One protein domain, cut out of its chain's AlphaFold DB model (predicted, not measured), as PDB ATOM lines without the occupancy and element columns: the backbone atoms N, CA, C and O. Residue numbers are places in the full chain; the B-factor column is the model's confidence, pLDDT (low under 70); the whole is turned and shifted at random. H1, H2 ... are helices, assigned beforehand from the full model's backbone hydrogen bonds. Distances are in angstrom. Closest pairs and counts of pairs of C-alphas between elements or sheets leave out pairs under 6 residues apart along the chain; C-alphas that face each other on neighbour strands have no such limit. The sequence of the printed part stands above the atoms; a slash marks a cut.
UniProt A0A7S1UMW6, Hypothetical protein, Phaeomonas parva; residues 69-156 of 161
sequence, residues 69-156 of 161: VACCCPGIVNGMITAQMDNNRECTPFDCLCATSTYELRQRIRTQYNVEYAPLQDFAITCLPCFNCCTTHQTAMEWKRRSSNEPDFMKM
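This is residues 69 to 156 of the 161 residues of the protein "Hypothetical protein" of Phaeomonas parva (UniProt A0A7S1UMW6). What is the shape? The longest helix, H6, stands side by side with H2 and H4 in a triangular three-helix bundle; H3 packs on H2, short H1 packs on H6, and H5 folds back beside H4. How large is it? The printed part has 88 residues with six named helices, H1 to H6 in order; it is all helix and compact, radius of gyration 12.0 A, spanning 31 by 29 by 23 A.

What touches H6, residues 129 to 147? H4, residues 102 to 113, does at a shallow tilt of 25 degrees, the same way, the closest C-alphas being Thr 102 and Thr 136, 5.9 A. Are the backbones helical? In H6 13 of 15 O i to N i+4 pairs are within hydrogen-bond range.

Where does H6 begin? C-alpha 129 is at (97.763, 232.683, 278.318). How long is it? It measures 27.2 A.

Is it cut? The printed part has no cut and no long link. Where is confidence low? Residues 129 to 130 and 151 to 156 are under 70.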
ATOM      1  N   VAL A  69     107.825 233.894 269.454       81.31
ATOM      2  CA  VAL A  69     108.088 235.318 269.719       81.31
ATOM      3  C   VAL A  69     106.820 236.025 270.201       81.31
ATOM      4  O   VAL A  69     106.866 236.716 271.216       81.31
ATOM      5  N   ALA A  70     105.673 235.791 269.557       84.31
ATOM      6  CA  ALA A  70     104.389 236.328 270.013       84.31
ATOM      7  C   ALA A  70     103.974 235.796 271.398       84.31
ATOM      8  O   ALA A  70     103.286 236.488 272.144       84.31
ATOM      9  N   CYS A  71     104.403 234.583 271.755       82.56
ATOM     10  CA  CYS A  71     104.057 233.936 273.018       82.56
ATOM     11  C   CYS A  71     104.956 234.364 274.183       82.56
ATOM     12  O   CYS A  71     104.475 234.675 275.269       82.56
ATOM     13  N   CYS A  72     106.270 234.384 273.961       83.75
ATOM     14  CA  CYS A  72     107.271 234.657 274.988       83.75
ATOM     15  C   CYS A  72     107.606 236.147 275.100       83.75
ATOM     16  O   CYS A  72     108.059 236.595 276.152       83.75
ATOM     17  N   CYS A  73     107.405 236.917 274.030       87.00
ATOM     18  CA  CYS A  73     107.764 238.328 273.966       87.00
ATOM     19  C   CYS A  73     106.662 239.185 273.310       87.00
ATOM     20  O   CYS A  73     106.957 239.950 272.387       87.00
ATOM     21  N   PRO A  74     105.401 239.130 273.790       88.06
ATOM     22  CA  PRO A  74     104.308 239.904 273.199       88.06
ATOM     23  C   PRO A  74     104.558 241.417 273.254       88.06
ATOM     24  O   PRO A  74     104.141 242.137 272.353       88.06
ATOM     25  N   GLY A  75     105.295 241.903 274.260       87.31
ATOM     26  CA  GLY A  75     105.676 243.314 274.354       87.31
ATOM     27  C   GLY A  75     106.586 243.778 273.215       87.31
ATOM     28  O   GLY A  75     106.406 244.876 272.706       87.31
ATOM     29  N   ILE A  76     107.499 242.923 272.737       88.81
ATOM     30  CA  ILE A  76     108.340 243.249 271.576       88.81
ATOM     31  C   ILE A  76     107.462 243.376 270.330       88.81
ATOM     32  O   ILE A  76     107.536 244.375 269.622       88.81
ATOM     33  N   VAL A  77     106.586 242.394 270.099       90.19
ATOM     34  CA  VAL A  77     105.668 242.397 268.953       90.19
ATOM     35  C   VAL A  77     104.777 243.639 268.968       90.19
ATOM     36  O   VAL A  77     104.730 244.377 267.985       90.19
ATOM     37  N   ASN A  78     104.116 243.904 270.094       91.94
ATOM     38  CA  ASN A  78     103.210 245.039 270.217       91.94
ATOM     39  C   ASN A  78     103.950 246.374 270.128       91.94
ATOM     40  O   ASN A  78     103.484 247.263 269.428       91.94
ATOM     41  N   GLY A  79     105.101 246.511 270.791       89.19
ATOM     42  CA  GLY A  79     105.914 247.725 270.751       89.19
ATOM     43  C   GLY A  79     106.366 248.067 269.334       89.19
ATOM     44  O   GLY A  79     106.254 249.214 268.912       89.19
ATOM     45  N   MET A  80     106.780 247.059 268.558       89.88
ATOM     46  CA  MET A  80     107.164 247.246 267.157       89.88
ATOM     47  C   MET A  80     105.993 247.697 266.286       89.88
ATOM     48  O   MET A  80     106.153 248.613 265.485       89.88
ATOM     49  N   ILE A  81     104.812 247.099 266.454       91.12
ATOM     50  CA  ILE A  81     103.622 247.508 265.697       91.12
ATOM     51  C   ILE A  81     103.193 248.918 266.108       91.12
ATOM     52  O   ILE A  81     102.943 249.747 265.240       91.12
ATOM     53  N   THR A  82     103.148 249.223 267.408       91.50
ATOM     54  CA  THR A  82     102.803 250.561 267.903       91.50
ATOM     55  C   THR A  82     103.767 251.616 267.360       91.50
ATOM     56  O   THR A  82     103.315 252.638 266.851       91.50
ATOM     57  N   ALA A  83     105.080 251.362 267.382       89.75
ATOM     58  CA  ALA A  83     106.074 252.264 266.802       89.75
ATOM     59  C   ALA A  83     105.840 252.491 265.296       89.75
ATOM     60  O   ALA A  83     105.918 253.620 264.813       89.75
ATOM     61  N   GLN A  84     105.460 251.446 264.560       88.75
ATOM     62  CA  GLN A  84     105.094 251.587 263.152       88.75
ATOM     63  C   GLN A  84     103.793 252.386 262.947       88.75
ATOM     64  O   GLN A  84     103.713 253.204 262.032       88.75
ATOM     65  N   MET A  85     102.788 252.210 263.809       89.44
ATOM     66  CA  MET A  85     101.537 252.979 263.765       89.44
ATOM     67  C   MET A  85     101.749 254.466 264.100       89.44
ATOM     68  O   MET A  85     101.139 255.326 263.467       89.44
ATOM     69  N   ASP A  86     102.643 254.778 265.039       89.25
ATOM     70  CA  ASP A  86     102.984 256.135 265.490       89.25
ATOM     71  C   ASP A  86     103.942 256.859 264.512       89.25
ATOM     72  O   ASP A  86     104.949 257.443 264.922       89.25
ATOM     73  N   ASN A  87     103.631 256.856 263.211       85.88
ATOM     74  CA  ASN A  87     104.402 257.477 262.115       85.88
ATOM     75  C   ASN A  87     105.624 256.692 261.596       85.88
ATOM     76  O   ASN A  87     106.605 257.310 261.183       85.88
ATOM     77  N   ASN A  88     105.579 255.354 261.562       83.50
ATOM     78  CA  ASN A  88     106.682 254.521 261.050       83.50
ATOM     79  C   ASN A  88     108.039 254.820 261.720       83.50
ATOM     80  O   ASN A  88     109.085 254.778 261.071       83.50
ATOM     81  N   ARG A  89     108.029 255.149 263.015       89.06
ATOM     82  CA  ARG A  89     109.262 255.368 263.778       89.06
ATOM     83  C   ARG A  89     109.927 254.036 264.124       89.06
ATOM     84  O   ARG A  89     109.276 252.993 264.185       89.06
ATOM     85  N   GLU A  90     111.224 254.087 264.403       85.12
ATOM     86  CA  GLU A  90     111.954 252.928 264.915       85.12
ATOM     87  C   GLU A  90     111.445 252.530 266.310       85.12
ATOM     88  O   GLU A  90     111.099 253.377 267.143       85.12
ATOM     89  N   CYS A  91     111.403 251.219 266.558       84.44
ATOM     90  CA  CYS A  91     111.040 250.666 267.855       84.44
ATOM     91  C   CYS A  91     112.207 250.842 268.832       84.44
ATOM     92  O   CYS A  91     113.300 250.312 268.620       84.44
ATOM     93  N   THR A  92     111.980 251.581 269.913       88.50
ATOM     94  CA  THR A  92     112.965 251.767 270.976       88.50
ATOM     95  C   THR A  92     112.842 250.655 272.021       88.50
ATOM     96  O   THR A  92     111.776 250.057 272.182       88.50
ATOM     97  N   PRO A  93     113.884 250.392 272.830       86.12
ATOM     98  CA  PRO A  93     113.778 249.441 273.937       86.12
ATOM     99  C   PRO A  93     112.649 249.776 274.924       86.12
ATOM    100  O   PRO A  93     112.070 248.875 275.530       86.12
ATOM    101  N   PHE A  94     112.315 251.063 275.071       86.88
ATOM    102  CA  PHE A  94     111.223 251.501 275.935       86.88
ATOM    103  C   PHE A  94     109.854 251.090 275.382       86.88
ATOM    104  O   PHE A  94     108.982 250.722 276.163       86.88
ATOM    105  N   ASP A  95     109.686 251.047 274.058       85.88
ATOM    106  CA  ASP A  95     108.456 250.556 273.422       85.88
ATOM    107  C   ASP A  95     108.236 249.064 273.668       85.88
ATOM    108  O   ASP A  95     107.100 248.625 273.793       85.88
ATOM    109  N   CYS A  96     109.310 248.279 273.772       84.62
ATOM    110  CA  CYS A  96     109.228 246.853 274.087       84.62
ATOM    111  C   CYS A  96     108.929 246.595 275.576       84.62
ATOM    112  O   CYS A  96     108.234 245.632 275.906       84.62
ATOM    113  N   LEU A  97     109.475 247.425 276.474       83.06
ATOM    114  CA  LEU A  97     109.320 247.290 277.932       83.06
ATOM    115  C   LEU A  97     107.983 247.847 278.435       83.06
ATOM    116  O   LEU A  97     107.357 247.255 279.312       83.06
ATOM    117  N   CYS A  98     107.544 248.967 277.869       88.12
ATOM    118  CA  CYS A  98     106.279 249.635 278.169       88.12
ATOM    119  C   CYS A  98     105.301 249.487 276.998       88.12
ATOM    120  O   CYS A  98     104.608 250.431 276.619       88.12
ATOM    121  N   ALA A  99     105.274 248.289 276.418       87.81
ATOM    122  CA  ALA A  99     104.486 248.001 275.237       87.81
ATOM    123  C   ALA A  99     102.988 248.147 275.487       87.81
ATOM    124  O   ALA A  99     102.453 247.754 276.528       87.81
ATOM    125  N   THR A 100     102.298 248.646 274.466       88.50
ATOM    126  CA  THR A 100     100.840 248.643 274.400       88.50
ATOM    127  C   THR A 100     100.308 247.222 274.598       88.50
ATOM    128  O   THR A 100     100.844 246.252 274.054       88.50
ATOM    129  N   SER A 101      99.235 247.079 275.376       90.88
ATOM    130  CA  SER A 101      98.586 245.773 275.533       90.88
ATOM    131  C   SER A 101      98.036 245.278 274.191       90.88
ATOM    132  O   SER A 101      97.573 246.076 273.373       90.88
ATOM    133  N   THR A 102      98.018 243.960 273.965       90.94
ATOM    134  CA  THR A 102      97.471 243.385 272.721       90.94
ATOM    135  C   THR A 102      96.010 243.794 272.523       90.94
ATOM    136  O   THR A 102      95.587 244.079 271.405       90.94
ATOM    137  N   TYR A 103      95.246 243.904 273.613       91.50
ATOM    138  CA  TYR A 103      93.873 244.405 273.588       91.50
ATOM    139  C   TYR A 103      93.780 245.836 273.039       91.50
ATOM    140  O   TYR A 103      92.988 246.095 272.131       91.50
ATOM    141  N   GLU A 104      94.585 246.759 273.569       91.69
ATOM    142  CA  GLU A 104      94.572 248.155 273.128       91.69
ATOM    143  C   GLU A 104      95.027 248.269 271.670       91.69
ATOM    144  O   GLU A 104      94.379 248.951 270.878       91.69
ATOM    145  N   LEU A 105      96.075 247.536 271.285       92.44
ATOM    146  CA  LEU A 105      96.570 247.520 269.912       92.44
ATOM    147  C   LEU A 105      95.503 247.026 268.921       92.44
ATOM    148  O   LEU A 105      95.308 247.618 267.861       92.44
ATOM    149  N   ARG A 106      94.742 245.990 269.291       92.50
ATOM    150  CA  ARG A 106      93.596 245.515 268.501       92.50
ATOM    151  C   ARG A 106      92.533 246.584 268.332       92.50
ATOM    152  O   ARG A 106      92.050 246.768 267.217       92.50
ATOM    153  N   GLN A 107      92.184 247.299 269.403       93.31
ATOM    154  CA  GLN A 107      91.195 248.372 269.299       93.31
ATOM    155  C   GLN A 107      91.702 249.510 268.410       93.31
ATOM    156  O   GLN A 107      90.944 249.986 267.571       93.31
ATOM    157  N   ARG A 108      92.992 249.872 268.491       93.00
ATOM    158  CA  ARG A 108      93.601 250.861 267.584       93.00
ATOM    159  C   ARG A 108      93.485 250.443 266.117       93.00
ATOM    160  O   ARG A 108      93.033 251.243 265.305       93.00
ATOM    161  N   ILE A 109      93.821 249.192 265.778       92.56
ATOM    162  CA  ILE A 109      93.670 248.660 264.409       92.56
ATOM    163  C   ILE A 109      92.207 248.737 263.961       92.56
ATOM    164  O   ILE A 109      91.924 249.190 262.853       92.56
ATOM    165  N   ARG A 110      91.256 248.347 264.817       92.19
ATOM    166  CA  ARG A 110      89.831 248.420 264.467       92.19
ATOM    167  C   ARG A 110      89.370 249.836 264.182       92.19
ATOM    168  O   ARG A 110      88.714 250.060 263.169       92.19
ATOM    169  N   THR A 111      89.737 250.778 265.045       92.88
ATOM    170  CA  THR A 111      89.423 252.194 264.858       92.88
ATOM    171  C   THR A 111      90.051 252.730 263.573       92.88
ATOM    172  O   THR A 111      89.381 253.430 262.822       92.88
ATOM    173  N   GLN A 112      91.300 252.363 263.278       92.31
ATOM    174  CA  GLN A 112      92.011 252.830 262.087       92.31
ATOM    175  C   GLN A 112      91.416 252.293 260.778       92.31
ATOM    176  O   GLN A 112      91.361 253.022 259.791       92.31
ATOM    177  N   TYR A 113      90.968 251.037 260.758       91.81
ATOM    178  CA  TYR A 113      90.489 250.370 259.540       91.81
ATOM    179  C   TYR A 113      88.969 250.156 259.499       91.81
ATOM    180  O   TYR A 113      88.486 249.380 258.677       91.81
ATOM    181  N   ASN A 114      88.221 250.844 260.366       91.88
ATOM    182  CA  ASN A 114      86.761 250.771 260.466       91.88
ATOM    183  C   ASN A 114      86.225 249.325 260.581       91.88
ATOM    184  O   ASN A 114      85.318 248.913 259.858       91.88
ATOM    185  N   VAL A 115      86.832 248.542 261.474       90.94
ATOM    186  CA  VAL A 115      86.472 247.140 261.741       90.94
ATOM    187  C   VAL A 115      85.563 247.060 262.973       90.94
ATOM    188  O   VAL A 115      85.719 247.833 263.918       90.94
ATOM    189  N   GLU A 116      84.618 246.115 262.976       88.56
ATOM    190  CA  GLU A 116      83.632 245.945 264.051       88.56
ATOM    191  C   GLU A 116      84.274 245.762 265.434       88.56
ATOM    192  O   GLU A 116      85.219 244.993 265.615       88.56
ATOM    193  N   TYR A 117      83.724 246.463 266.426       86.50
ATOM    194  CA  TYR A 117      84.206 246.471 267.800       86.50
ATOM    195  C   TYR A 117      83.685 245.257 268.589       86.50
ATOM    196  O   TYR A 117      82.482 245.089 268.760       86.50
ATOM    197  N   ALA A 118      84.589 244.439 269.131       87.31
ATOM    198  CA  ALA A 118      84.281 243.289 269.990       87.31
ATOM    199  C   ALA A 118      85.210 243.261 271.222       87.31
ATOM    200  O   ALA A 118      86.123 242.434 271.310       87.31
ATOM    201  N   PRO A 119      85.036 244.204 272.164       80.75
ATOM    202  CA  PRO A 119      86.004 244.465 273.226       80.75
ATOM    203  C   PRO A 119      86.007 243.376 274.298       80.75
ATOM    204  O   PRO A 119      87.064 242.983 274.774       80.75
ATOM    205  N   LEU A 120      84.833 242.861 274.673       80.62
ATOM    206  CA  LEU A 120      84.713 241.845 275.720       80.62
ATOM    207  C   LEU A 120      85.303 240.513 275.258       80.62
ATOM    208  O   LEU A 120      86.023 239.862 276.012       80.62
ATOM    209  N   GLN A 121      85.031 240.136 274.007       82.88
ATOM    210  CA  GLN A 121      85.591 238.943 273.385       82.88
ATOM    211  C   GLN A 121      87.109 239.069 273.272       82.88
ATOM    212  O   GLN A 121      87.818 238.180 273.734       82.88
ATOM    213  N   ASP A 122      87.603 240.195 272.747       84.44
ATOM    214  CA  ASP A 122      89.036 240.457 272.599       84.44
ATOM    215  C   ASP A 122      89.779 240.495 273.938       84.44
ATOM    216  O   ASP A 122      90.899 239.993 274.041       84.44
ATOM    217  N   PHE A 123      89.173 241.082 274.969       83.81
ATOM    218  CA  PHE A 123      89.737 241.097 276.313       83.81
ATOM    219  C   PHE A 123      89.842 239.673 276.864       83.81
ATOM    220  O   PHE A 123      90.922 239.250 277.273       83.81
ATOM    221  N   ALA A 124      88.756 238.900 276.790       82.12
ATOM    222  CA  ALA A 124      88.719 237.533 277.300       82.12
ATOM    223  C   ALA A 124      89.761 236.622 276.625       82.12
ATOM    224  O   ALA A 124      90.460 235.880 277.313       82.12
ATOM    225  N   ILE A 125      89.913 236.706 275.299       80.81
ATOM    226  CA  ILE A 125      90.922 235.912 274.577       80.81
ATOM    227  C   ILE A 125      92.351 236.392 274.857       80.81
ATOM    228  O   ILE A 125      93.265 235.576 274.891       80.81
ATOM    229  N   THR A 126      92.559 237.688 275.104       80.12
ATOM    230  CA  THR A 126      93.893 238.232 275.413       80.12
ATOM    231  C   THR A 126      94.344 237.856 276.827       80.12
ATOM    232  O   THR A 126      95.526 237.625 277.057       80.12
ATOM    233  N   CYS A 127      93.414 237.741 277.778       76.94
ATOM    234  CA  CYS A 127      93.723 237.351 279.154       76.94
ATOM    235  C   CYS A 127      94.041 235.856 279.322       76.94
ATOM    236  O   CYS A 127      94.598 235.465 280.348       76.94
ATOM    237  N   LEU A 128      93.695 235.013 278.347       77.81
ATOM    238  CA  LEU A 128      93.990 233.584 278.387       77.81
ATOM    239  C   LEU A 128      95.417 233.330 277.867       77.81
ATOM    240  O   LEU A 128      95.674 233.577 276.690       77.81
ATOM    241  N   PRO A 129      96.343 232.780 278.678       66.44
ATOM    242  CA  PRO A 129      97.763 232.683 278.318       66.44
ATOM    243  C   PRO A 129      98.031 231.982 276.980       66.44
ATOM    244  O   PRO A 129      98.803 232.479 276.167       66.44
ATOM    245  N   CYS A 130      97.346 230.865 276.709       68.00
ATOM    246  CA  CYS A 130      97.493 230.130 275.448       68.00
ATOM    247  C   CYS A 130      96.949 230.906 274.238       68.00
ATOM    248  O   CYS A 130      97.437 230.745 273.120       68.00
ATOM    249  N   PHE A 131      95.936 231.744 274.457       77.19
ATOM    250  CA  PHE A 131      95.334 232.551 273.403       77.19
ATOM    251  C   PHE A 131      96.089 233.854 273.178       77.19
ATOM    252  O   PHE A 131      96.105 234.311 272.044       77.19
ATOM    253  N   ASN A 132      96.793 234.389 274.178       82.94
ATOM    254  CA  ASN A 132      97.591 235.605 274.020       82.94
ATOM    255  C   ASN A 132      98.646 235.481 272.902       82.94
ATOM    256  O   ASN A 132      98.906 236.430 272.167       82.94
ATOM    257  N   CYS A 133      99.219 234.288 272.726       84.56
ATOM    258  CA  CYS A 133     100.194 234.000 271.669       84.56
ATOM    259  C   CYS A 133      99.545 234.099 270.276       84.56
ATOM    260  O   CYS A 133     100.066 234.739 269.362       84.56
ATOM    261  N   CYS A 134      98.359 233.501 270.149       86.12
ATOM    262  CA  CYS A 134      97.551 233.494 268.936       86.12
ATOM    263  C   CYS A 134      97.012 234.892 268.610       86.12
ATOM    264  O   CYS A 134      97.115 235.345 267.475       86.12
ATOM    265  N   THR A 135      96.498 235.611 269.608       90.06
ATOM    266  CA  THR A 135      95.924 236.950 269.434       90.06
ATOM    267  C   THR A 135      96.992 237.970 269.085       90.06
ATOM    268  O   THR A 135      96.773 238.763 268.181       90.06
ATOM    269  N   THR A 136      98.159 237.924 269.731       90.94
ATOM    270  CA  THR A 136      99.283 238.823 269.431       90.94
ATOM    271  C   THR A 136      99.789 238.607 268.007       90.94
ATOM    272  O   THR A 136      99.944 239.566 267.251       90.94
ATOM    273  N   HIS A 137      99.963 237.349 267.592       89.44
ATOM    274  CA  HIS A 137     100.335 237.037 266.216       89.44
ATOM    275  C   HIS A 137      99.252 237.466 265.214       89.44
ATOM    276  O   HIS A 137      99.562 238.139 264.235       89.44
ATOM    277  N   GLN A 138      97.982 237.144 265.475       90.81
ATOM    278  CA  GLN A 138      96.860 237.548 264.628       90.81
ATOM    279  C   GLN A 138      96.810 239.070 264.456       90.81
ATOM    280  O   GLN A 138      96.640 239.555 263.345       90.81
ATOM    281  N   THR A 139      96.982 239.828 265.540       92.19
ATOM    282  CA  THR A 139      97.017 241.295 265.526       92.19
ATOM    283  C   THR A 139      98.157 241.825 264.667       92.19
ATOM    284  O   THR A 139      97.959 242.760 263.894       92.19
ATOM    285  N   ALA A 140      99.330 241.206 264.749       90.62
ATOM    286  CA  ALA A 140     100.464 241.593 263.931       90.62
ATOM    287  C   ALA A 140     100.277 241.279 262.445       90.62
ATOM    288  O   ALA A 140     100.619 242.098 261.595       90.62
ATOM    289  N   MET A 141      99.712 240.111 262.131       89.19
ATOM    290  CA  MET A 141      99.376 239.735 260.757       89.19
ATOM    291  C   MET A 141      98.287 240.637 260.184       89.19
ATOM    292  O   MET A 141      98.374 241.041 259.026       89.19
ATOM    293  N   GLU A 142      97.318 241.035 261.008       91.56
ATOM    294  CA  GLU A 142      96.268 241.964 260.604       91.56
ATOM    295  C   GLU A 142      96.848 243.335 260.270       91.56
ATOM    296  O   GLU A 142      96.525 243.914 259.231       91.56
ATOM    297  N   TRP A 143      97.762 243.829 261.108       91.19
ATOM    298  CA  TRP A 143      98.502 245.048 260.816       91.19
ATOM    299  C   TRP A 143      99.304 244.925 259.520       91.19
ATOM    300  O   TRP A 143      99.175 245.788 258.652       91.19
ATOM    301  N   LYS A 144     100.084 243.848 259.352       88.62
ATOM    302  CA  LYS A 144     100.890 243.601 258.147       88.62
ATOM    303  C   LYS A 144     100.041 243.635 256.885       88.62
ATOM    304  O   LYS A 144     100.364 244.322 255.918       88.62
ATOM    305  N   ARG A 145      98.933 242.898 256.912       88.88
ATOM    306  CA  ARG A 145      98.018 242.755 255.784       88.88
ATOM    307  C   ARG A 145      97.397 244.092 255.383       88.88
ATOM    308  O   ARG A 145      97.239 244.344 254.194       88.88
ATOM    309  N   ARG A 146      97.051 244.947 256.351       89.06
ATOM    310  CA  ARG A 146      96.349 246.214 256.090       89.06
ATOM    311  C   ARG A 146      97.270 247.401 255.831       89.06
ATOM    312  O   ARG A 146      96.936 248.256 255.017       89.06
ATOM    313  N   SER A 147      98.422 247.454 256.491       85.44
ATOM    314  CA  SER A 147      99.394 248.543 256.330       85.44
ATOM    315  C   SER A 147     100.304 248.363 255.114       85.44
ATOM    316  O   SER A 147     101.000 249.300 254.738       85.44
ATOM    317  N   SER A 148     100.322 247.167 254.506       80.56
ATOM    318  CA  SER A 148     101.338 246.740 253.528       80.56
ATOM    319  C   SER A 148     102.782 246.806 254.059       80.56
ATOM    320  O   SER A 148     103.723 246.631 253.288       80.56
ATOM    321  N   ASN A 149     102.961 247.014 255.369       74.25
ATOM    322  CA  ASN A 149     104.251 247.046 256.043       74.25
ATOM    323  C   ASN A 149     104.430 245.751 256.830       74.25
ATOM    324  O   ASN A 149     103.640 245.420 257.710       74.25
ATOM    325  N   GLU A 150     105.486 245.005 256.527       70.06
ATOM    326  CA  GLU A 150     105.828 243.822 257.304       70.06
ATOM    327  C   GLU A 150     106.527 244.230 258.609       70.06
ATOM    328  O   GLU A 150     107.560 244.906 258.551       70.06
ATOM    329  N   PRO A 151     105.999 243.842 259.785       64.50
ATOM    330  CA  PRO A 151     106.647 244.154 261.046       64.50
ATOM    331  C   PRO A 151     107.973 243.394 261.144       64.50
ATOM    332  O   PRO A 151     108.050 242.204 260.834       64.50
ATOM    333  N   ASP A 152     109.030 244.075 261.589       64.56
ATOM    334  CA  ASP A 152     110.397 243.553 261.444       64.56
ATOM    335  C   ASP A 152     110.664 242.272 262.251       64.56
ATOM    336  O   ASP A 152     111.576 241.527 261.913       64.56
ATOM    337  N   PHE A 153     109.845 241.937 263.254       67.12
ATOM    338  CA  PHE A 153     109.989 240.675 263.992       67.12
ATOM    339  C   PHE A 153     109.608 239.437 263.160       67.12
ATOM    340  O   PHE A 153     109.927 238.316 263.552       67.12
ATOM    341  N   MET A 154     108.916 239.624 262.030       63.25
ATOM    342  CA  MET A 154     108.622 238.554 261.071       63.25
ATOM    343  C   MET A 154     109.788 238.301 260.110       63.25
ATOM    344  O   MET A 154     109.845 237.243 259.485       63.25
ATOM    345  N   LYS A 155     110.742 239.237 260.012       64.81
ATOM    346  CA  LYS A 155     111.933 239.089 259.176       64.81
ATOM    347  C   LYS A 155     112.964 238.271 259.946       64.81
ATOM    348  O   LYS A 155     113.600 238.751 260.883       64.81
ATOM    349  N   MET A 156     113.120 237.006 259.565       47.41
ATOM    350  CA  MET A 156     114.222 236.186 260.059       47.41
ATOM    351  C   MET A 156     115.537 236.807 259.553       47.41
ATOM    352  O   MET A 156     115.630 237.092 258.360       47.41
TER     353      MET A 156